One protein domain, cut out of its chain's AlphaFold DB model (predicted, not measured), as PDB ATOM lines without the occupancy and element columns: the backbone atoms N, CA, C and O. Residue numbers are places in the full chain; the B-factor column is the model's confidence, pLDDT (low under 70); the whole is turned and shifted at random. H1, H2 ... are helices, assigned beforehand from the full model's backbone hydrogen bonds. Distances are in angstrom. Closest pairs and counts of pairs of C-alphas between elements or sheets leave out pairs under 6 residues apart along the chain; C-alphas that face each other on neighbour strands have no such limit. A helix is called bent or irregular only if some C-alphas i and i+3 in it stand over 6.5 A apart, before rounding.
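Overview. This is residues 304 to 444 of the 446 residues of an uncharacterized protein of Acholeplasma laidlawii (UniProt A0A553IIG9). Picture a cluster of crossing helices in which H5 and H2 run side by side through the middle and H4 crosses both, while short H1 folds back on the first part of H2. H3 and H6 gather near the last residue of H2 at one end of the long axis, and a long loop, residues 376 to 410, reaches out to the other end. The printed part has 141 residues with six named helices, H1 to H6 in order along the chain, and no named strand; its class is all helix. It is compact, with a radius of gyration of the C-alphas of 16.2 A, yet elongated, spanning 53 by 32 by 26 A.

Along the chain. Start at C-alpha 411, at (-14.145, 52.448, -36.638), where the longest helix, H5, begins; it runs 26.6 A through residues 411 to 429. Look back to H2, residues 314 to 329, 22.1 A long, and to H4, residues 358 to 375, 24.7 A long. H1 is residues 304 to 310, with C-alpha 304 at (6.273, 46.499, -47.328), and H3 is residues 338 to 348. H6, residues 432 to 443, ends at C-alpha 443, at (12.929, 33.589, -25.737); it is neither bent nor irregular, but only just: C-alphas 440 and 443 are 6.2 A apart.

Arrangement. H5 touches H2, closest at the C-alphas of Leu 321 and Val 424, 7.0 A apart, the same way at a tilt of 37 degrees, only just steep. H2 is the hub, touching the five other helices. H4 touches H5 at the C-alphas of Leu 361 and Asp 416, 6.2 A apart, and H2 at those of Leu 318 and Arg 369, 7.1 A apart. H1 and H2 form a hairpin, closest at the C-alphas of Ala 305 and Ala 317, 4.4 A apart. H3 and H4 form another, at a shallow tilt of 30 degrees, with the C-alphas of Ile 342 and Lys 359 closest at 6.3 A. H6 only just touches H2, with 3 pairs of C-alphas within 8 A, the closest being Phe 329 and Ile 443 at 6.9 A. H1 and H6 are apart. In all six helices every O i to N i+4 pair is within hydrogen-bond range.

Size, cuts and confidence. The two C-alphas farthest apart, those of Asp 390 and Ser 441, are 52.6 A apart. The printed part has no cut. The link from H4 to H5 is long, 35 residues. Look there for low confidence: residues 381 to 395 and 402 to 408 are under 70 in pLDDT, as is residue 444, while the mean of the printed part is 82.5.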
ATOM      1  N   THR A 304       7.279  47.134 -46.464       92.00
ATOM      2  CA  THR A 304       6.273  46.499 -47.328       92.00
ATOM      3  C   THR A 304       4.874  46.541 -46.703       92.00
ATOM      4  O   THR A 304       3.896  46.814 -47.399       92.00
ATOM      5  N   ALA A 305       4.753  46.314 -45.390       93.56
ATOM      6  CA  ALA A 305       3.474  46.417 -44.684       93.56
ATOM      7  C   ALA A 305       2.891  47.837 -44.757       93.56
ATOM      8  O   ALA A 305       1.693  48.007 -44.997       93.56
ATOM      9  N   TYR A 306       3.737  48.858 -44.612       91.75
ATOM     10  CA  TYR A 306       3.372  50.259 -44.800       91.75
ATOM     11  C   TYR A 306       2.857  50.516 -46.218       91.75
ATOM     12  O   TYR A 306       1.789  51.100 -46.384       91.75
ATOM     13  N   GLU A 307       3.554  50.031 -47.247       87.19
ATOM     14  CA  GLU A 307       3.126  50.199 -48.641       87.19
ATOM     15  C   GLU A 307       1.832  49.471 -48.969       87.19
ATOM     16  O   GLU A 307       1.008  49.986 -49.714       87.19
ATOM     17  N   PHE A 308       1.615  48.282 -48.408       88.50
ATOM     18  CA  PHE A 308       0.342  47.582 -48.555       88.50
ATOM     19  C   PHE A 308      -0.791  48.345 -47.883       88.50
ATOM     20  O   PHE A 308      -1.858  48.502 -48.477       88.50
ATOM     21  N   THR A 309      -0.537  48.907 -46.705       86.56
ATOM     22  CA  THR A 309      -1.511  49.741 -45.998       86.56
ATOM     23  C   THR A 309      -1.810  51.022 -46.785       86.56
ATOM     24  O   THR A 309      -2.968  51.431 -46.874       86.56
ATOM     25  N   SER A 310      -0.806  51.619 -47.441       80.94
ATOM     26  CA  SER A 310      -0.988  52.821 -48.266       80.94
ATOM     27  C   SER A 310      -1.884  52.584 -49.481       80.94
ATOM     28  O   SER A 310      -2.541  53.512 -49.946       80.94
ATOM     29  N   ILE A 311      -1.957  51.347 -49.978       78.62
ATOM     30  CA  ILE A 311      -2.820  50.952 -51.100       78.62
ATOM     31  C   ILE A 311      -4.069  50.169 -50.670       78.62
ATOM     32  O   ILE A 311      -4.735  49.578 -51.515       78.62
ATOM     33  N   GLY A 312      -4.393  50.152 -49.373       78.12
ATOM     34  CA  GLY A 312      -5.596  49.504 -48.841       78.12
ATOM     35  C   GLY A 312      -5.552  47.973 -48.786       78.12
ATOM     36  O   GLY A 312      -6.584  47.350 -48.552       78.12
ATOM     37  N   LYS A 313      -4.381  47.349 -48.962       85.44
ATOM     38  CA  LYS A 313      -4.174  45.897 -48.807       85.44
ATOM     39  C   LYS A 313      -3.970  45.510 -47.341       85.44
ATOM     40  O   LYS A 313      -2.894  45.051 -46.939       85.44
ATOM     41  N   PHE A 314      -4.989  45.765 -46.522       88.06
ATOM     42  CA  PHE A 314      -4.913  45.615 -45.068       88.06
ATOM     43  C   PHE A 314      -4.695  44.168 -44.624       88.06
ATOM     44  O   PHE A 314      -3.971  43.955 -43.659       88.06
ATOM     45  N   ASP A 315      -5.241  43.175 -45.329       89.06
ATOM     46  CA  ASP A 315      -5.056  41.766 -44.958       89.06
ATOM     47  C   ASP A 315      -3.614  41.314 -45.186       89.06
ATOM     48  O   ASP A 315      -3.004  40.652 -44.344       89.06
ATOM     49  N   SER A 316      -3.028  41.747 -46.304       91.38
ATOM     50  CA  SER A 316      -1.617  41.486 -46.597       91.38
ATOM     51  C   SER A 316      -0.707  42.173 -45.575       91.38
ATOM     52  O   SER A 316       0.209  41.548 -45.042       91.38
ATOM     53  N   ALA A 317      -0.981  43.440 -45.251       93.50
ATOM     54  CA  ALA A 317      -0.244  44.173 -44.227       93.50
ATOM     55  C   ALA A 317      -0.392  43.529 -42.836       93.50
ATOM     56  O   ALA A 317       0.606  43.367 -42.136       93.50
ATOM     57  N   LEU A 318      -1.597  43.074 -42.467       94.81
ATOM     58  CA  LEU A 318      -1.868  42.364 -41.213       94.81
ATOM     59  C   LEU A 318      -0.964  41.133 -41.076       94.81
ATOM     60  O   LEU A 318      -0.328  40.938 -40.040       94.81
ATOM     61  N   MET A 319      -0.865  40.324 -42.133       95.75
ATOM     62  CA  MET A 319      -0.023  39.126 -42.149       95.75
ATOM     63  C   MET A 319       1.469  39.450 -42.020       95.75
ATOM     64  O   MET A 319       2.190  38.731 -41.324       95.75
ATOM     65  N   LEU A 320       1.943  40.534 -42.640       96.94
ATOM     66  CA  LEU A 320       3.334  40.980 -42.512       96.94
ATOM     67  C   LEU A 320       3.643  41.480 -41.095       96.94
ATOM     68  O   LEU A 320       4.666  41.098 -40.529       96.94
ATOM     69  N   LEU A 321       2.741  42.254 -40.486       97.62
ATOM     70  CA  LEU A 321       2.873  42.705 -39.096       97.62
ATOM     71  C   LEU A 321       2.897  41.521 -38.115       97.62
ATOM     72  O   LEU A 321       3.736  41.483 -37.216       97.62
ATOM     73  N   PHE A 322       2.053  40.501 -38.323       95.88
ATOM     74  CA  PHE A 322       2.143  39.255 -37.553       95.88
ATOM     75  C   PHE A 322       3.455  38.517 -37.788       95.88
ATOM     76  O   PHE A 322       4.033  38.018 -36.832       95.88
ATOM     77  N   SER A 323       3.955  38.477 -39.024       95.31
ATOM     78  CA  SER A 323       5.232  37.829 -39.340       95.31
ATOM     79  C   SER A 323       6.407  38.509 -38.630       95.31
ATOM     80  O   SER A 323       7.314  37.823 -38.164       95.31
ATOM     81  N   ILE A 324       6.376  39.841 -38.489       97.19
ATOM     82  CA  ILE A 324       7.348  40.595 -37.683       97.19
ATOM     83  C   ILE A 324       7.290  40.140 -36.226       97.19
ATOM     84  O   ILE A 324       8.313  39.743 -35.668       97.19
ATOM     85  N   LEU A 325       6.102  40.163 -35.618       95.88
ATOM     86  CA  LEU A 325       5.947  39.764 -34.221       95.88
ATOM     87  C   LEU A 325       6.346  38.309 -34.003       95.88
ATOM     88  O   LEU A 325       7.086  38.017 -33.073       95.88
ATOM     89  N   GLU A 326       5.905  37.399 -34.866       92.81
ATOM     90  CA  GLU A 326       6.225  35.984 -34.735       92.81
ATOM     91  C   GLU A 326       7.739  35.744 -34.889       92.81
ATOM     92  O   GLU A 326       8.331  35.006 -34.105       92.81
ATOM     93  N   SER A 327       8.394  36.430 -35.831       92.75
ATOM     94  CA  SER A 327       9.849  36.364 -36.010       92.75
ATOM     95  C   SER A 327      10.605  36.834 -34.765       92.75
ATOM     96  O   SER A 327      11.536  36.163 -34.312       92.75
ATOM     97  N   LEU A 328      10.198  37.967 -34.187       94.56
ATOM     98  CA  LEU A 328      10.873  38.579 -33.040       94.56
ATOM     99  C   LEU A 328      10.551  37.892 -31.712       94.56
ATOM    100  O   LEU A 328      11.395  37.895 -30.823       94.56
ATOM    101  N   PHE A 329       9.363  37.303 -31.570       93.75
ATOM    102  CA  PHE A 329       8.874  36.774 -30.298       93.75
ATOM    103  C   PHE A 329       8.812  35.248 -30.213       93.75
ATOM    104  O   PHE A 329       8.405  34.744 -29.170       93.75
ATOM    105  N   PHE A 330       9.242  34.505 -31.236       89.69
ATOM    106  CA  PHE A 330       9.389  33.045 -31.187       89.69
ATOM    107  C   PHE A 330      10.785  32.573 -31.604       89.69
ATOM    108  O   PHE A 330      11.480  33.207 -32.412       89.69
ATOM    109  N   LYS A 331      11.196  31.416 -31.067       83.81
ATOM    110  CA  LYS A 331      12.373  30.696 -31.571       83.81
ATOM    111  C   LYS A 331      12.073  30.048 -32.916       83.81
ATOM    112  O   LYS A 331      10.932  29.738 -33.256       83.81
ATOM    113  N   LEU A 332      13.135  29.759 -33.661       74.69
ATOM    114  CA  LEU A 332      13.028  28.941 -34.861       74.69
ATOM    115  C   LEU A 332      12.513  27.536 -34.495       74.69
ATOM    116  O   LEU A 332      13.102  26.858 -33.658       74.69
ATOM    117  N   GLY A 333      11.414  27.106 -35.119       70.50
ATOM    118  CA  GLY A 333      10.793  25.801 -34.860       70.50
ATOM    119  C   GLY A 333       9.860  25.749 -33.643       70.50
ATOM    120  O   GLY A 333       9.308  24.688 -33.357       70.50
ATOM    121  N   GLU A 334       9.650  26.863 -32.940       79.50
ATOM    122  CA  GLU A 334       8.626  26.946 -31.899       79.50
ATOM    123  C   GLU A 334       7.222  26.980 -32.522       79.50
ATOM    124  O   GLU A 334       7.005  27.561 -33.585       79.50
ATOM    125  N   TYR A 335       6.245  26.340 -31.873       73.62
ATOM    126  CA  TYR A 335       4.856  26.419 -32.317       73.62
ATOM    127  C   TYR A 335       4.271  27.796 -31.987       73.62
ATOM    128  O   TYR A 335       4.183  28.165 -30.815       73.62
ATOM    129  N   ASN A 336       3.786  28.504 -33.010       75.69
ATOM    130  CA  ASN A 336       3.201  29.845 -32.891       75.69
ATOM    131  C   ASN A 336       1.831  29.803 -32.186       75.69
ATOM    132  O   ASN A 336       0.773  29.866 -32.815       75.69
ATOM    133  N   LYS A 337       1.837  29.672 -30.854       84.00
ATOM    134  CA  LYS A 337       0.627  29.727 -30.024       84.00
ATOM    135  C   LYS A 337       0.267  31.177 -29.699       84.00
ATOM    136  O   LYS A 337       1.086  31.923 -29.169       84.00
ATOM    137  N   LYS A 338      -0.997  31.542 -29.946       86.19
ATOM    138  CA  LYS A 338      -1.565  32.870 -29.643       86.19
ATOM    139  C   LYS A 338      -1.247  33.335 -28.221       86.19
ATOM    140  O   LYS A 338      -0.787  34.459 -28.044       86.19
ATOM    141  N   ASP A 339      -1.508  32.485 -27.230       88.25
ATOM    142  CA  ASP A 339      -1.381  32.873 -25.823       88.25
ATOM    143  C   ASP A 339       0.077  33.170 -25.456       88.25
ATOM    144  O   ASP A 339       0.347  34.176 -24.810       88.25
ATOM    145  N   THR A 340       1.024  32.392 -25.990       90.75
ATOM    146  CA  THR A 340       2.465  32.616 -25.801       90.75
ATOM    147  C   THR A 340       2.925  33.947 -26.393       90.75
ATOM    148  O   THR A 340       3.696  34.661 -25.754       90.75
ATOM    149  N   LEU A 341       2.436  34.324 -27.583       92.12
ATOM    150  CA  LEU A 341       2.756  35.632 -28.165       92.12
ATOM    151  C   LEU A 341       2.246  36.770 -27.271       92.12
ATOM    152  O   LEU A 341       2.979  37.716 -26.998       92.12
ATOM    153  N   ILE A 342       1.002  36.666 -26.793       93.88
ATOM    154  CA  ILE A 342       0.395  37.672 -25.911       93.88
ATOM    155  C   ILE A 342       1.179  37.784 -24.600       93.88
ATOM    156  O   ILE A 342       1.496  38.893 -24.178       93.88
ATOM    157  N   GLU A 343       1.519  36.661 -23.969       92.75
ATOM    158  CA  GLU A 343       2.311  36.628 -22.735       92.75
ATOM    159  C   GLU A 343       3.682  37.281 -22.923       92.75
ATOM    160  O   GLU A 343       4.069  38.136 -22.128       92.75
ATOM    161  N   ARG A 344       4.398  36.948 -24.003       93.38
ATOM    162  CA  ARG A 344       5.711  37.537 -24.294       93.38
ATOM    163  C   ARG A 344       5.633  39.033 -24.589       93.38
ATOM    164  O   ARG A 344       6.488  39.774 -24.116       93.38
ATOM    165  N   LEU A 345       4.602  39.492 -25.301       94.19
ATOM    166  CA  LEU A 345       4.371  40.922 -25.521       94.19
ATOM    167  C   LEU A 345       4.082  41.655 -24.204       94.19
ATOM    168  O   LEU A 345       4.663  42.707 -23.952       94.19
ATOM    169  N   LEU A 346       3.234  41.090 -23.337       93.38
ATOM    170  CA  LEU A 346       2.953  41.664 -22.018       93.38
ATOM    171  C   LEU A 346       4.216  41.743 -21.149       93.38
ATOM    172  O   LEU A 346       4.418  42.743 -20.466       93.38
ATOM    173  N   LEU A 347       5.078  40.722 -21.197       92.94
ATOM    174  CA  LEU A 347       6.367  40.730 -20.501       92.94
ATOM    175  C   LEU A 347       7.323  41.786 -21.070       92.94
ATOM    176  O   LEU A 347       7.934  42.521 -20.298       92.94
ATOM    177  N   PHE A 348       7.428  41.902 -22.396       93.50
ATOM    178  CA  PHE A 348       8.289  42.887 -23.062       93.50
ATOM    179  C   PHE A 348       7.890  44.334 -22.746       93.50
ATOM    180  O   PHE A 348       8.746  45.205 -22.577       93.50
ATOM    181  N   PHE A 349       6.589  44.591 -22.625       91.44
ATOM    182  CA  PHE A 349       6.052  45.904 -22.275       91.44
ATOM    183  C   PHE A 349       5.809  46.097 -20.772       91.44
ATOM    184  O   PHE A 349       5.237  47.113 -20.373       91.44
ATOM    185  N   ASN A 350       6.247  45.169 -19.919       86.50
ATOM    186  CA  ASN A 350       6.021  45.273 -18.483       86.50
ATOM    187  C   ASN A 350       6.643  46.564 -17.916       86.50
ATOM    188  O   ASN A 350       7.808  46.874 -18.159       86.50
ATOM    189  N   GLY A 351       5.850  47.336 -17.172       75.19
ATOM    190  CA  GLY A 351       6.263  48.629 -16.615       75.19
ATOM    191  C   GLY A 351       6.269  49.802 -17.606       75.19
ATOM    192  O   GLY A 351       6.488  50.935 -17.179       75.19
ATOM    193  N   LYS A 352       5.980  49.582 -18.897       81.75
ATOM    194  CA  LYS A 352       5.777  50.663 -19.872       81.75
ATOM    195  C   LYS A 352       4.312  51.095 -19.866       81.75
ATOM    196  O   LYS A 352       3.403  50.271 -19.958       81.75
ATOM    197  N   LYS A 353       4.069  52.403 -19.770       74.12
ATOM    198  CA  LYS A 353       2.719  52.957 -19.906       74.12
ATOM    199  C   LYS A 353       2.377  53.030 -21.392       74.12
ATOM    200  O   LYS A 353       2.928  53.861 -22.104       74.12
ATOM    201  N   LEU A 354       1.496  52.143 -21.840       78.56
ATOM    202  CA  LEU A 354       0.950  52.149 -23.193       78.56
ATOM    203  C   LEU A 354      -0.481  52.673 -23.170       78.56
ATOM    204  O   LEU A 354      -1.239  52.385 -22.246       78.56
ATOM    205  N   ASP A 355      -0.871  53.364 -24.236       74.38
ATOM    206  CA  ASP A 355      -2.246  53.833 -24.439       74.38
ATOM    207  C   ASP A 355      -3.192  52.716 -24.931       74.38
ATOM    208  O   ASP A 355      -4.293  52.981 -25.416       74.38
ATOM    209  N   VAL A 356      -2.758  51.452 -24.840       82.56
ATOM    210  CA  VAL A 356      -3.450  50.282 -25.391       82.56
ATOM    211  C   VAL A 356      -3.368  49.100 -24.429       82.56
ATOM    212  O   VAL A 356      -2.286  48.760 -23.947       82.56
ATOM    213  N   ASP A 357      -4.497  48.420 -24.218       89.44
ATOM    214  CA  ASP A 357      -4.508  47.078 -23.634       89.44
ATOM    215  C   ASP A 357      -4.029  46.070 -24.691       89.44
ATOM    216  O   ASP A 357      -4.772  45.682 -25.596       89.44
ATOM    217  N   ILE A 358      -2.765  45.645 -24.578       91.12
ATOM    218  CA  ILE A 358      -2.144  44.665 -25.485       91.12
ATOM    219  C   ILE A 358      -2.991  43.394 -25.583       91.12
ATOM    220  O   ILE A 358      -3.128  42.820 -26.661       91.12
ATOM    221  N   LYS A 359      -3.552  42.918 -24.469       92.06
ATOM    222  CA  LYS A 359      -4.270  41.643 -24.437       92.06
ATOM    223  C   LYS A 359      -5.584  41.740 -25.199       92.06
ATOM    224  O   LYS A 359      -5.938  40.790 -25.900       92.06
ATOM    225  N   GLU A 360      -6.304  42.847 -25.049       93.12
ATOM    226  CA  GLU A 360      -7.531  43.107 -25.802       93.12
ATOM    227  C   GLU A 360      -7.227  43.294 -27.292       93.12
ATOM    228  O   GLU A 360      -7.746  42.533 -28.112       93.12
ATOM    229  N   LEU A 361      -6.282  44.180 -27.626       95.06
ATOM    230  CA  LEU A 361      -5.865  44.441 -29.003       95.06
ATOM    231  C   LEU A 361      -5.466  43.147 -29.725       95.06
ATOM    232  O   LEU A 361      -5.994  42.829 -30.789       95.06
ATOM    233  N   MET A 362      -4.562  42.359 -29.131       95.44
ATOM    234  CA  MET A 362      -4.077  41.118 -29.738       95.44
ATOM    235  C   MET A 362      -5.184  40.075 -29.893       95.44
ATOM    236  O   MET A 362      -5.150  39.270 -30.826       95.44
ATOM    237  N   LYS A 363      -6.186  40.054 -29.005       93.50
ATOM    238  CA  LYS A 363      -7.329  39.152 -29.175       93.50
ATOM    239  C   LYS A 363      -8.132  39.503 -30.421       93.50
ATOM    240  O   LYS A 363      -8.475  38.563 -31.146       93.50
ATOM    241  N   ASP A 364      -8.380  40.789 -30.648       93.56
ATOM    242  CA  ASP A 364      -9.145  41.300 -31.782       93.56
ATOM    243  C   ASP A 364      -8.374  41.148 -33.100       93.56
ATOM    244  O   ASP A 364      -8.878  40.514 -34.029       93.56
ATOM    245  N   VAL A 365      -7.104  41.560 -33.172       93.75
ATOM    246  CA  VAL A 365      -6.341  41.424 -34.428       93.75
ATOM    247  C   VAL A 365      -6.059  39.974 -34.825       93.75
ATOM    248  O   VAL A 365      -6.035  39.645 -36.012       93.75
ATOM    249  N   ILE A 366      -5.920  39.057 -33.857       92.94
ATOM    250  CA  ILE A 366      -5.802  37.623 -34.161       92.94
ATOM    251  C   ILE A 366      -7.132  37.057 -34.661       92.94
ATOM    252  O   ILE A 366      -7.136  36.152 -35.494       92.94
ATOM    253  N   LYS A 367      -8.266  37.583 -34.187       92.19
ATOM    254  CA  LYS A 367      -9.572  37.216 -34.737       92.19
ATOM    255  C   LYS A 367      -9.652  37.626 -36.210       92.19
ATOM    256  O   LYS A 367     -10.004  36.775 -37.017       92.19
ATOM    257  N   TYR A 368      -9.230  38.842 -36.564       91.00
ATOM    258  CA  TYR A 368      -9.185  39.292 -37.964       91.00
ATOM    259  C   TYR A 368      -8.291  38.401 -38.830       91.00
ATOM    260  O   TYR A 368      -8.721  37.926 -39.877       91.00
ATOM    261  N   ARG A 369      -7.084  38.075 -38.349       89.94
ATOM    262  CA  ARG A 369      -6.184  37.132 -39.030       89.94
ATOM    263  C   ARG A 369      -6.855  35.780 -39.270       89.94
ATOM    264  O   ARG A 369      -6.771  35.239 -40.366       89.94
ATOM    265  N   ASN A 370      -7.498  35.216 -38.250       89.75
ATOM    266  CA  ASN A 370      -8.114  33.894 -38.343       89.75
ATOM    267  C   ASN A 370      -9.346  33.893 -39.259       89.75
ATOM    268  O   ASN A 370      -9.540  32.933 -40.001       89.75
ATOM    269  N   GLU A 371     -10.162  34.949 -39.229       88.81
ATOM    270  CA  GLU A 371     -11.275  35.142 -40.167       88.81
ATOM    271  C   GLU A 371     -10.766  35.199 -41.612       88.81
ATOM    272  O   GLU A 371     -11.292  34.501 -42.481       88.81
ATOM    273  N   PHE A 372      -9.679  35.930 -41.863       89.62
ATOM    274  CA  PHE A 372      -9.062  35.987 -43.182       89.62
ATOM    275  C   PHE A 372      -8.504  34.623 -43.616       89.62
ATOM    276  O   PHE A 372      -8.871  34.110 -44.670       89.62
ATOM    277  N   VAL A 373      -7.670  33.986 -42.789       86.62
ATOM    278  CA  VAL A 373      -6.981  32.731 -43.139       86.62
ATOM    279  C   VAL A 373      -7.943  31.548 -43.285       86.62
ATOM    280  O   VAL A 373      -7.761  30.722 -44.178       86.62
ATOM    281  N   HIS A 374      -8.955  31.433 -42.420       87.19
ATOM    282  CA  HIS A 374      -9.829  30.254 -42.383       87.19
ATOM    283  C   HIS A 374     -11.172  30.448 -43.077       87.19
ATOM    284  O   HIS A 374     -11.786  29.464 -43.482       87.19
ATOM    285  N   GLN A 375     -11.651  31.687 -43.181       84.81
ATOM    286  CA  GLN A 375     -12.971  31.985 -43.740       84.81
ATOM    287  C   GLN A 375     -12.883  32.853 -44.999       84.81
ATOM    288  O   GLN A 375     -13.914  33.106 -45.617       84.81
ATOM    289  N   ALA A 376     -11.680  33.295 -45.398       82.50
ATOM    290  CA  ALA A 376     -11.468  34.278 -46.464       82.50
ATOM    291  C   ALA A 376     -12.234  35.592 -46.224       82.50
ATOM    292  O   ALA A 376     -12.557  36.324 -47.159       82.50
ATOM    293  N   ILE A 377     -12.523  35.898 -44.955       82.75
ATOM    294  CA  ILE A 377     -13.199  37.121 -44.545       82.75
ATOM    295  C   ILE A 377     -12.131  38.096 -44.050       82.75
ATOM    296  O   ILE A 377     -11.715  38.046 -42.897       82.75
ATOM    297  N   GLY A 378     -11.675  38.963 -44.948       78.06
ATOM    298  CA  GLY A 378     -10.612  39.928 -44.678       78.06
ATOM    299  C   GLY A 378     -11.100  41.329 -44.314       78.06
ATOM    300  O   GLY A 378     -12.257  41.683 -44.540       78.06
ATOM    301  N   LEU A 379     -10.197  42.151 -43.790       79.06
ATOM    302  CA  LEU A 379     -10.358  43.592 -43.603       79.06
ATOM    303  C   LEU A 379     -10.535  44.326 -44.945       79.06
ATOM    304  O   LEU A 379     -11.162  45.382 -44.986       79.06
ATOM    305  N   GLU A 380     -10.077  43.745 -46.057       70.94
ATOM    306  CA  GLU A 380     -10.287  44.263 -47.416       70.94
ATOM    307  C   GLU A 380     -11.752  44.140 -47.893       70.94
ATOM    308  O   GLU A 380     -12.123  44.711 -48.921       70.94
ATOM    309  N   ARG A 381     -12.630  43.447 -47.141       65.31
ATOM    310  CA  ARG A 381     -14.079  43.357 -47.440       65.31
ATOM    311  C   ARG A 381     -14.770  44.726 -47.460       65.31
ATOM    312  O   ARG A 381     -15.838  44.877 -48.058       65.31
ATOM    313  N   PHE A 382     -14.166  45.716 -46.808       59.97
ATOM    314  CA  PHE A 382     -14.622  47.099 -46.785       59.97
ATOM    315  C   PHE A 382     -14.021  47.841 -47.987       59.97
ATOM    316  O   PHE A 382     -12.843  48.185 -48.013       59.97
ATOM    317  N   LYS A 383     -14.829  48.034 -49.038       49.72
ATOM    318  CA  LYS A 383     -14.390  48.677 -50.285       49.72
ATOM    319  C   LYS A 383     -14.091  50.165 -50.074       49.72
ATOM    320  O   LYS A 383     -15.004  50.955 -49.836       49.72
ATOM    321  N   THR A 384     -12.849  50.575 -50.308       47.09
ATOM    322  CA  THR A 384     -12.467  51.990 -50.448       47.09
ATOM    323  C   THR A 384     -12.683  52.495 -51.884       47.09
ATOM    324  O   THR A 384     -12.258  51.854 -52.843       47.09
ATOM    325  N   TYR A 385     -13.334  53.661 -52.021       50.34
ATOM    326  CA  TYR A 385     -13.574  54.413 -53.268       50.34
ATOM    327  C   TYR A 385     -13.262  55.908 -53.063       50.34
ATOM    328  O   TYR A 385     -13.550  56.428 -51.992       50.34
ATOM    329  N   ARG A 386     -12.804  56.554 -54.154       39.31
ATOM    330  CA  ARG A 386     -12.422  57.970 -54.377       39.31
ATOM    331  C   ARG A 386     -11.379  58.561 -53.422       39.31
ATOM    332  O   ARG A 386     -11.700  59.107 -52.377       39.31
ATOM    333  N   SER A 387     -10.138  58.614 -53.915       42.62
ATOM    334  CA  SER A 387      -9.209  59.696 -53.572       42.62
ATOM    335  C   SER A 387      -9.947  61.037 -53.670       42.62
ATOM    336  O   SER A 387     -10.626  61.289 -54.670       42.62
ATOM    337  N   LEU A 388      -9.795  61.909 -52.668       44.50
ATOM    338  CA  LEU A 388     -10.320  63.283 -52.681       44.50
ATOM    339  C   LEU A 388      -9.855  64.087 -53.915       44.50
ATOM    340  O   LEU A 388     -10.438  65.120 -54.232       44.50
ATOM    341  N   ASN A 389      -8.857  63.585 -54.658       44.38
ATOM    342  CA  ASN A 389      -8.494  64.050 -55.990       44.38
ATOM    343  C   ASN A 389      -8.677  62.921 -57.011       44.38
ATOM    344  O   ASN A 389      -7.831  62.038 -57.136       44.38
ATOM    345  N   ASP A 390      -9.756  62.998 -57.788       36.38
ATOM    346  CA  ASP A 390     -10.218  62.072 -58.838       36.38
ATOM    347  C   ASP A 390      -9.227  61.778 -60.006       36.38
ATOM    348  O   ASP A 390      -9.643  61.486 -61.129       36.38
ATOM    349  N   ARG A 391      -7.902  61.859 -59.812       42.50
ATOM    350  CA  ARG A 391      -6.900  61.567 -60.854       42.50
ATOM    351  C   ARG A 391      -5.746  60.647 -60.470       42.50
ATOM    352  O   ARG A 391      -5.081  60.181 -61.390       42.50
ATOM    353  N   GLU A 392      -5.506  60.338 -59.201       49.00
ATOM    354  CA  GLU A 392      -4.422  59.415 -58.830       49.00
ATOM    355  C   GLU A 392      -4.944  58.375 -57.829       49.00
ATOM    356  O   GLU A 392      -5.494  58.726 -56.787       49.00
ATOM    357  N   GLY A 393      -4.874  57.099 -58.230       51.16
ATOM    358  CA  GLY A 393      -5.343  55.946 -57.456       51.16
ATOM    359  C   GLY A 393      -4.399  55.571 -56.311       51.16
ATOM    360  O   GLY A 393      -3.598  56.384 -55.871       51.16
ATOM    361  N   HIS A 394      -4.485  54.327 -55.836       58.03
ATOM    362  CA  HIS A 394      -3.607  53.792 -54.795       58.03
ATOM    363  C   HIS A 394      -2.127  53.892 -55.185       58.03
ATOM    364  O   HIS A 394      -1.715  53.272 -56.169       58.03
ATOM    365  N   ILE A 395      -1.325  54.621 -54.402       68.50
ATOM    366  CA  ILE A 395       0.114  54.743 -54.646       68.50
ATOM    367  C   ILE A 395       0.902  54.178 -53.465       68.50
ATOM    368  O   ILE A 395       0.625  54.468 -52.298       68.50
ATOM    369  N   GLN A 396       1.892  53.343 -53.770       72.56
ATOM    370  CA  GLN A 396       2.797  52.804 -52.760       72.56
ATOM    371  C   GLN A 396       3.606  53.937 -52.128       72.56
ATOM    372  O   GLN A 396       4.115  54.817 -52.819       72.56
ATOM    373  N   GLY A 397       3.713  53.916 -50.802       73.31
ATOM    374  CA  GLY A 397       4.498  54.888 -50.045       73.31
ATOM    375  C   GLY A 397       3.778  56.179 -49.671       73.31
ATOM    376  O   GLY A 397       4.337  56.986 -48.928       73.31
ATOM    377  N   GLN A 398       2.527  56.344 -50.108       78.19
ATOM    378  CA  GLN A 398       1.623  57.314 -49.497       78.19
ATOM    379  C   GLN A 398       1.429  57.020 -48.014       78.19
ATOM    380  O   GLN A 398       1.585  55.882 -47.562       78.19
ATOM    381  N   LYS A 399       1.077  58.045 -47.245       79.81
ATOM    382  CA  LYS A 399       0.831  57.847 -45.827       79.81
ATOM    383  C   LYS A 399      -0.383  56.926 -45.605       79.81
ATOM    384  O   LYS A 399      -1.416  57.117 -46.242       79.81
ATOM    385  N   PRO A 400      -0.290  55.898 -44.746       78.69
ATOM    386  CA  PRO A 400      -1.421  55.071 -44.366       78.69
ATOM    387  C   PRO A 400      -2.574  55.899 -43.811       78.69
ATOM    388  O   PRO A 400      -2.370  56.965 -43.234       78.69
ATOM    389  N   PHE A 401      -3.790  55.370 -43.943       74.50
ATOM    390  CA  PHE A 401      -4.990  55.923 -43.307       74.50
ATOM    391  C   PHE A 401      -5.416  57.330 -43.782       74.50
ATOM    392  O   PHE A 401      -6.264  57.945 -43.147       74.50
ATOM    393  N   ILE A 402      -4.879  57.823 -44.906       65.25
ATOM    394  CA  ILE A 402      -5.252  59.119 -45.513       65.25
ATOM    395  C   ILE A 402      -6.484  59.061 -46.438       65.25
ATOM    396  O   ILE A 402      -6.891  60.090 -46.973       65.25
ATOM    397  N   HIS A 403      -7.044  57.873 -46.695       58.66
ATOM    398  CA  HIS A 403      -8.067  57.676 -47.729       58.66
ATOM    399  C   HIS A 403      -9.485  57.857 -47.183       58.66
ATOM    400  O   HIS A 403      -9.878  57.157 -46.251       58.66
ATOM    401  N   ASP A 404     -10.277  58.711 -47.834       51.19
ATOM    402  CA  ASP A 404     -11.735  58.695 -47.697       51.19
ATOM    403  C   ASP A 404     -12.306  57.494 -48.463       51.19
ATOM    404  O   ASP A 404     -11.890  57.178 -49.578       51.19
ATOM    405  N   ALA A 405     -13.257  56.793 -47.851       54.94
ATOM    406  CA  ALA A 405     -13.872  55.593 -48.401       54.94
ATOM    407  C   ALA A 405     -15.391  55.751 -48.450       54.94
ATOM    408  O   ALA A 405     -15.998  56.200 -47.483       54.94
ATOM    409  N   TRP A 406     -16.036  55.310 -49.536       50.69
ATOM    410  CA  TRP A 406     -17.506  55.226 -49.578       50.69
ATOM    411  C   TRP A 406     -18.074  54.214 -48.575       50.69
ATOM    412  O   TRP A 406     -19.162  54.425 -48.049       50.69
ATOM    413  N   TYR A 407     -17.328  53.141 -48.295       62.31
ATOM    414  CA  TYR A 407     -17.601  52.208 -47.205       62.31
ATOM    415  C   TYR A 407     -16.350  52.117 -46.334       62.31
ATOM    416  O   TYR A 407     -15.504  51.253 -46.579       62.31
ATOM    417  N   PRO A 408     -16.174  53.039 -45.373       66.31
ATOM    418  CA  PRO A 408     -15.003  53.014 -44.517       66.31
ATOM    419  C   PRO A 408     -14.942  51.697 -43.752       66.31
ATOM    420  O   PRO A 408     -15.971  51.119 -43.386       66.31
ATOM    421  N   MET A 409     -13.713  51.234 -43.515       76.19
ATOM    422  CA  MET A 409     -13.470  50.210 -42.508       76.19
ATOM    423  C   MET A 409     -14.171  50.657 -41.216       76.19
ATOM    424  O   MET A 409     -14.043  51.832 -40.853       76.19
ATOM    425  N   PRO A 410     -14.938  49.782 -40.543       82.69
ATOM    426  CA  PRO A 410     -15.621  50.181 -39.331       82.69
ATOM    427  C   PRO A 410     -14.607  50.698 -38.309       82.69
ATOM    428  O   PRO A 410     -13.463  50.241 -38.252       82.69
ATOM    429  N   GLU A 411     -15.032  51.676 -37.513       83.25
ATOM    430  CA  GLU A 411     -14.145  52.448 -36.638       83.25
ATOM    431  C   GLU A 411     -13.328  51.562 -35.690       83.25
ATOM    432  O   GLU A 411     -12.158  51.847 -35.437       83.25
ATOM    433  N   LYS A 412     -13.919  50.455 -35.217       88.06
ATOM    434  CA  LYS A 412     -13.228  49.484 -34.369       88.06
ATOM    435  C   LYS A 412     -12.069  48.813 -35.114       88.06
ATOM    436  O   LYS A 412     -10.934  48.950 -34.679       88.06
ATOM    437  N   GLU A 413     -12.331  48.139 -36.234       87.44
ATOM    438  CA  GLU A 413     -11.302  47.472 -37.042       87.44
ATOM    439  C   GLU A 413     -10.188  48.440 -37.463       87.44
ATOM    440  O   GLU A 413      -9.008  48.094 -37.399       87.44
ATOM    441  N   PHE A 414     -10.559  49.666 -37.845       86.25
ATOM    442  CA  PHE A 414      -9.604  50.712 -38.208       86.25
ATOM    443  C   PHE A 414      -8.704  51.082 -37.030       86.25
ATOM    444  O   PHE A 414      -7.478  51.124 -37.163       86.25
ATOM    445  N   ARG A 415      -9.308  51.339 -35.864       88.12
ATOM    446  CA  ARG A 415      -8.583  51.673 -34.641       88.12
ATOM    447  C   ARG A 415      -7.658  50.533 -34.235       88.12
ATOM    448  O   ARG A 415      -6.487  50.788 -33.981       88.12
ATOM    449  N   ASP A 416      -8.153  49.302 -34.212       92.06
ATOM    450  CA  ASP A 416      -7.383  48.131 -33.800       92.06
ATOM    451  C   ASP A 416      -6.203  47.890 -34.751       92.06
ATOM    452  O   ASP A 416      -5.074  47.702 -34.301       92.06
ATOM    453  N   PHE A 417      -6.407  47.989 -36.067       91.44
ATOM    454  CA  PHE A 417      -5.314  47.855 -37.032       91.44
ATOM    455  C   PHE A 417      -4.264  48.967 -36.878       91.44
ATOM    456  O   PHE A 417      -3.064  48.688 -36.870       91.44
ATOM    457  N   ASN A 418      -4.691  50.222 -36.713       90.06
ATOM    458  CA  ASN A 418      -3.782  51.347 -36.494       90.06
ATOM    459  C   ASN A 418      -2.971  51.165 -35.196       90.06
ATOM    460  O   ASN A 418      -1.744  51.254 -35.202       90.06
ATOM    461  N   LEU A 419      -3.633  50.803 -34.091       93.12
ATOM    462  CA  LEU A 419      -2.968  50.508 -32.820       93.12
ATOM    463  C   LEU A 419      -2.005  49.319 -32.929       93.12
ATOM    464  O   LEU A 419      -0.941  49.342 -32.316       93.12
ATOM    465  N   PHE A 420      -2.335  48.307 -33.730       95.62
ATOM    466  CA  PHE A 420      -1.452  47.171 -33.985       95.62
ATOM    467  C   PHE A 420      -0.206  47.561 -34.777       95.62
ATOM    468  O   PHE A 420       0.903  47.182 -34.402       95.62
ATOM    469  N   MET A 421      -0.361  48.376 -35.822       94.75
ATOM    470  CA  MET A 421       0.771  48.922 -36.565       94.75
ATOM    471  C   MET A 421       1.677  49.751 -35.643       94.75
ATOM    472  O   MET A 421       2.888  49.545 -35.644       94.75
ATOM    473  N   ARG A 422       1.105  50.603 -34.782       93.00
ATOM    474  CA  ARG A 422       1.848  51.376 -33.768       93.00
ATOM    475  C   ARG A 422       2.559  50.497 -32.742       93.00
ATOM    476  O   ARG A 422       3.701  50.775 -32.394       93.00
ATOM    477  N   LEU A 423       1.919  49.425 -32.278       95.06
ATOM    478  CA  LEU A 423       2.544  48.463 -31.370       95.06
ATOM    479  C   LEU A 423       3.821  47.879 -31.992       95.06
ATOM    480  O   LEU A 423       4.852  47.818 -31.327       95.06
ATOM    481  N   VAL A 424       3.761  47.491 -33.272       96.62
ATOM    482  CA  VAL A 424       4.926  46.986 -34.013       96.62
ATOM    483  C   VAL A 424       6.001  48.063 -34.155       96.62
ATOM    484  O   VAL A 424       7.168  47.778 -33.909       96.62
ATOM    485  N   ILE A 425       5.628  49.306 -34.475       95.75
ATOM    486  CA  ILE A 425       6.569  50.435 -34.544       95.75
ATOM    487  C   ILE A 425       7.309  50.609 -33.212       95.75
ATOM    488  O   ILE A 425       8.538  50.619 -33.201       95.75
ATOM    489  N   ASN A 426       6.590  50.645 -32.089       93.88
ATOM    490  CA  ASN A 426       7.195  50.807 -30.763       93.88
ATOM    491  C   ASN A 426       8.195  49.683 -30.441       93.88
ATOM    492  O   ASN A 426       9.251  49.931 -29.864       93.88
ATOM    493  N   ILE A 427       7.904  48.443 -30.851       95.50
ATOM    494  CA  ILE A 427       8.842  47.315 -30.707       95.50
ATOM    495  C   ILE A 427      10.115  47.549 -31.527       95.50
ATOM    496  O   ILE A 427      11.210  47.223 -31.069       95.50
ATOM    497  N   LEU A 428       9.976  48.078 -32.744       96.75
ATOM    498  CA  LEU A 428      11.073  48.194 -33.699       96.75
ATOM    499  C   LEU A 428      11.987  49.397 -33.450       96.75
ATOM    500  O   LEU A 428      13.190  49.263 -33.676       96.75
ATOM    501  N   ILE A 429      11.450  50.548 -33.026       94.31
ATOM    502  CA  ILE A 429      12.204  51.813 -33.029       94.31
ATOM    503  C   ILE A 429      12.360  52.509 -31.671       94.31
ATOM    504  O   ILE A 429      13.235  53.373 -31.568       94.31
ATOM    505  N   ASP A 430      11.602  52.153 -30.624       90.00
ATOM    506  CA  ASP A 430      11.748  52.820 -29.316       90.00
ATOM    507  C   ASP A 430      13.132  52.547 -28.721       90.00
ATOM    508  O   ASP A 430      13.931  53.469 -28.534       90.00
ATOM    509  N   ASP A 431      13.437  51.271 -28.479       86.81
ATOM    510  CA  ASP A 431      14.714  50.819 -27.926       86.81
ATOM    511  C   ASP A 431      15.034  49.385 -28.399       86.81
ATOM    512  O   ASP A 431      14.597  48.406 -27.777       86.81
ATOM    513  N   PRO A 432      15.774  49.246 -29.515       93.25
ATOM    514  CA  PRO A 432      16.166  47.944 -30.050       93.25
ATOM    515  C   PRO A 432      17.012  47.105 -29.082       93.25
ATOM    516  O   PRO A 432      16.926  45.880 -29.111       93.25
ATOM    517  N   GLU A 433      17.784  47.724 -28.186       92.62
ATOM    518  CA  GLU A 433      18.614  46.983 -27.229       92.62
ATOM    519  C   GLU A 433      17.752  46.288 -26.166       92.62
ATOM    520  O   GLU A 433      18.053  45.164 -25.759       92.62
ATOM    521  N   ILE A 434      16.619  46.877 -25.759       92.75
ATOM    522  CA  ILE A 434      15.643  46.178 -24.900       92.75
ATOM    523  C   ILE A 434      15.096  44.934 -25.609       92.75
ATOM    524  O   ILE A 434      14.943  43.888 -24.974       92.75
ATOM    525  N   LEU A 435      14.828  45.012 -26.915       94.44
ATOM    526  CA  LEU A 435      14.371  43.866 -27.705       94.44
ATOM    527  C   LEU A 435      15.431  42.763 -27.776       94.44
ATOM    528  O   LEU A 435      15.100  41.594 -27.572       94.44
ATOM    529  N   TYR A 436      16.695  43.118 -28.012       93.81
ATOM    530  CA  TYR A 436      17.793  42.148 -28.065       93.81
ATOM    531  C   TYR A 436      17.964  41.436 -26.723       93.81
ATOM    532  O   TYR A 436      17.938  40.205 -26.658       93.81
ATOM    533  N   ASN A 437      18.021  42.206 -25.634       92.56
ATOM    534  CA  ASN A 437      18.137  41.673 -24.281       92.56
ATOM    535  C   ASN A 437      16.936  40.800 -23.897       92.56
ATOM    536  O   ASN A 437      17.107  39.743 -23.282       92.56
ATOM    537  N   PHE A 438      15.721  41.205 -24.282       93.12
ATOM    538  CA  PHE A 438      14.516  40.413 -24.055       93.12
ATOM    539  C   PHE A 438      14.581  39.070 -24.782       93.12
ATOM    540  O   PHE A 438      14.293  38.043 -24.164       93.12
ATOM    541  N   TYR A 439      14.984  39.066 -26.056       91.81
ATOM    542  CA  TYR A 439      15.096  37.846 -26.854       91.81
ATOM    543  C   TYR A 439      16.078  36.855 -26.233       91.81
ATOM    544  O   TYR A 439      15.723  35.697 -26.005       91.81
ATOM    545  N   ILE A 440      17.276  37.331 -25.891       89.62
ATOM    546  CA  ILE A 440      18.325  36.514 -25.275       89.62
ATOM    547  C   ILE A 440      17.852  35.957 -23.923       89.62
ATOM    548  O   ILE A 440      18.067  34.786 -23.628       89.62
ATOM    549  N   SER A 441      17.165  36.772 -23.118       88.00
ATOM    550  CA  SER A 441      16.824  36.407 -21.736       88.00
ATOM    551  C   SER A 441      15.535  35.603 -21.581       88.00
ATOM    552  O   SER A 441      15.388  34.923 -20.576       88.00
ATOM    553  N   ASN A 442      14.568  35.718 -22.498       84.88
ATOM    554  CA  ASN A 442      13.206  35.188 -22.295       84.88
ATOM    555  C   ASN A 442      12.722  34.282 -23.416       84.88
ATOM    556  O   ASN A 442      11.806  33.483 -23.213       84.88
ATOM    557  N   ILE A 443      13.283  34.436 -24.612       79.88
ATOM    558  CA  ILE A 443      12.929  33.589 -25.737       79.88
ATOM    559  C   ILE A 443      13.941  32.466 -25.754       79.88
ATOM    560  O   ILE A 443      13.549  31.336 -25.489       79.88
ATOM    561  N   ASP A 444      15.227  32.771 -25.932       68.62
ATOM    562  CA  ASP A 444      16.278  31.777 -26.160       68.62
ATOM    563  C   ASP A 444      17.015  31.237 -24.921       68.62
ATOM    564  O   ASP A 444      18.209  30.967 -24.974       68.62
TER     565      ASP A 444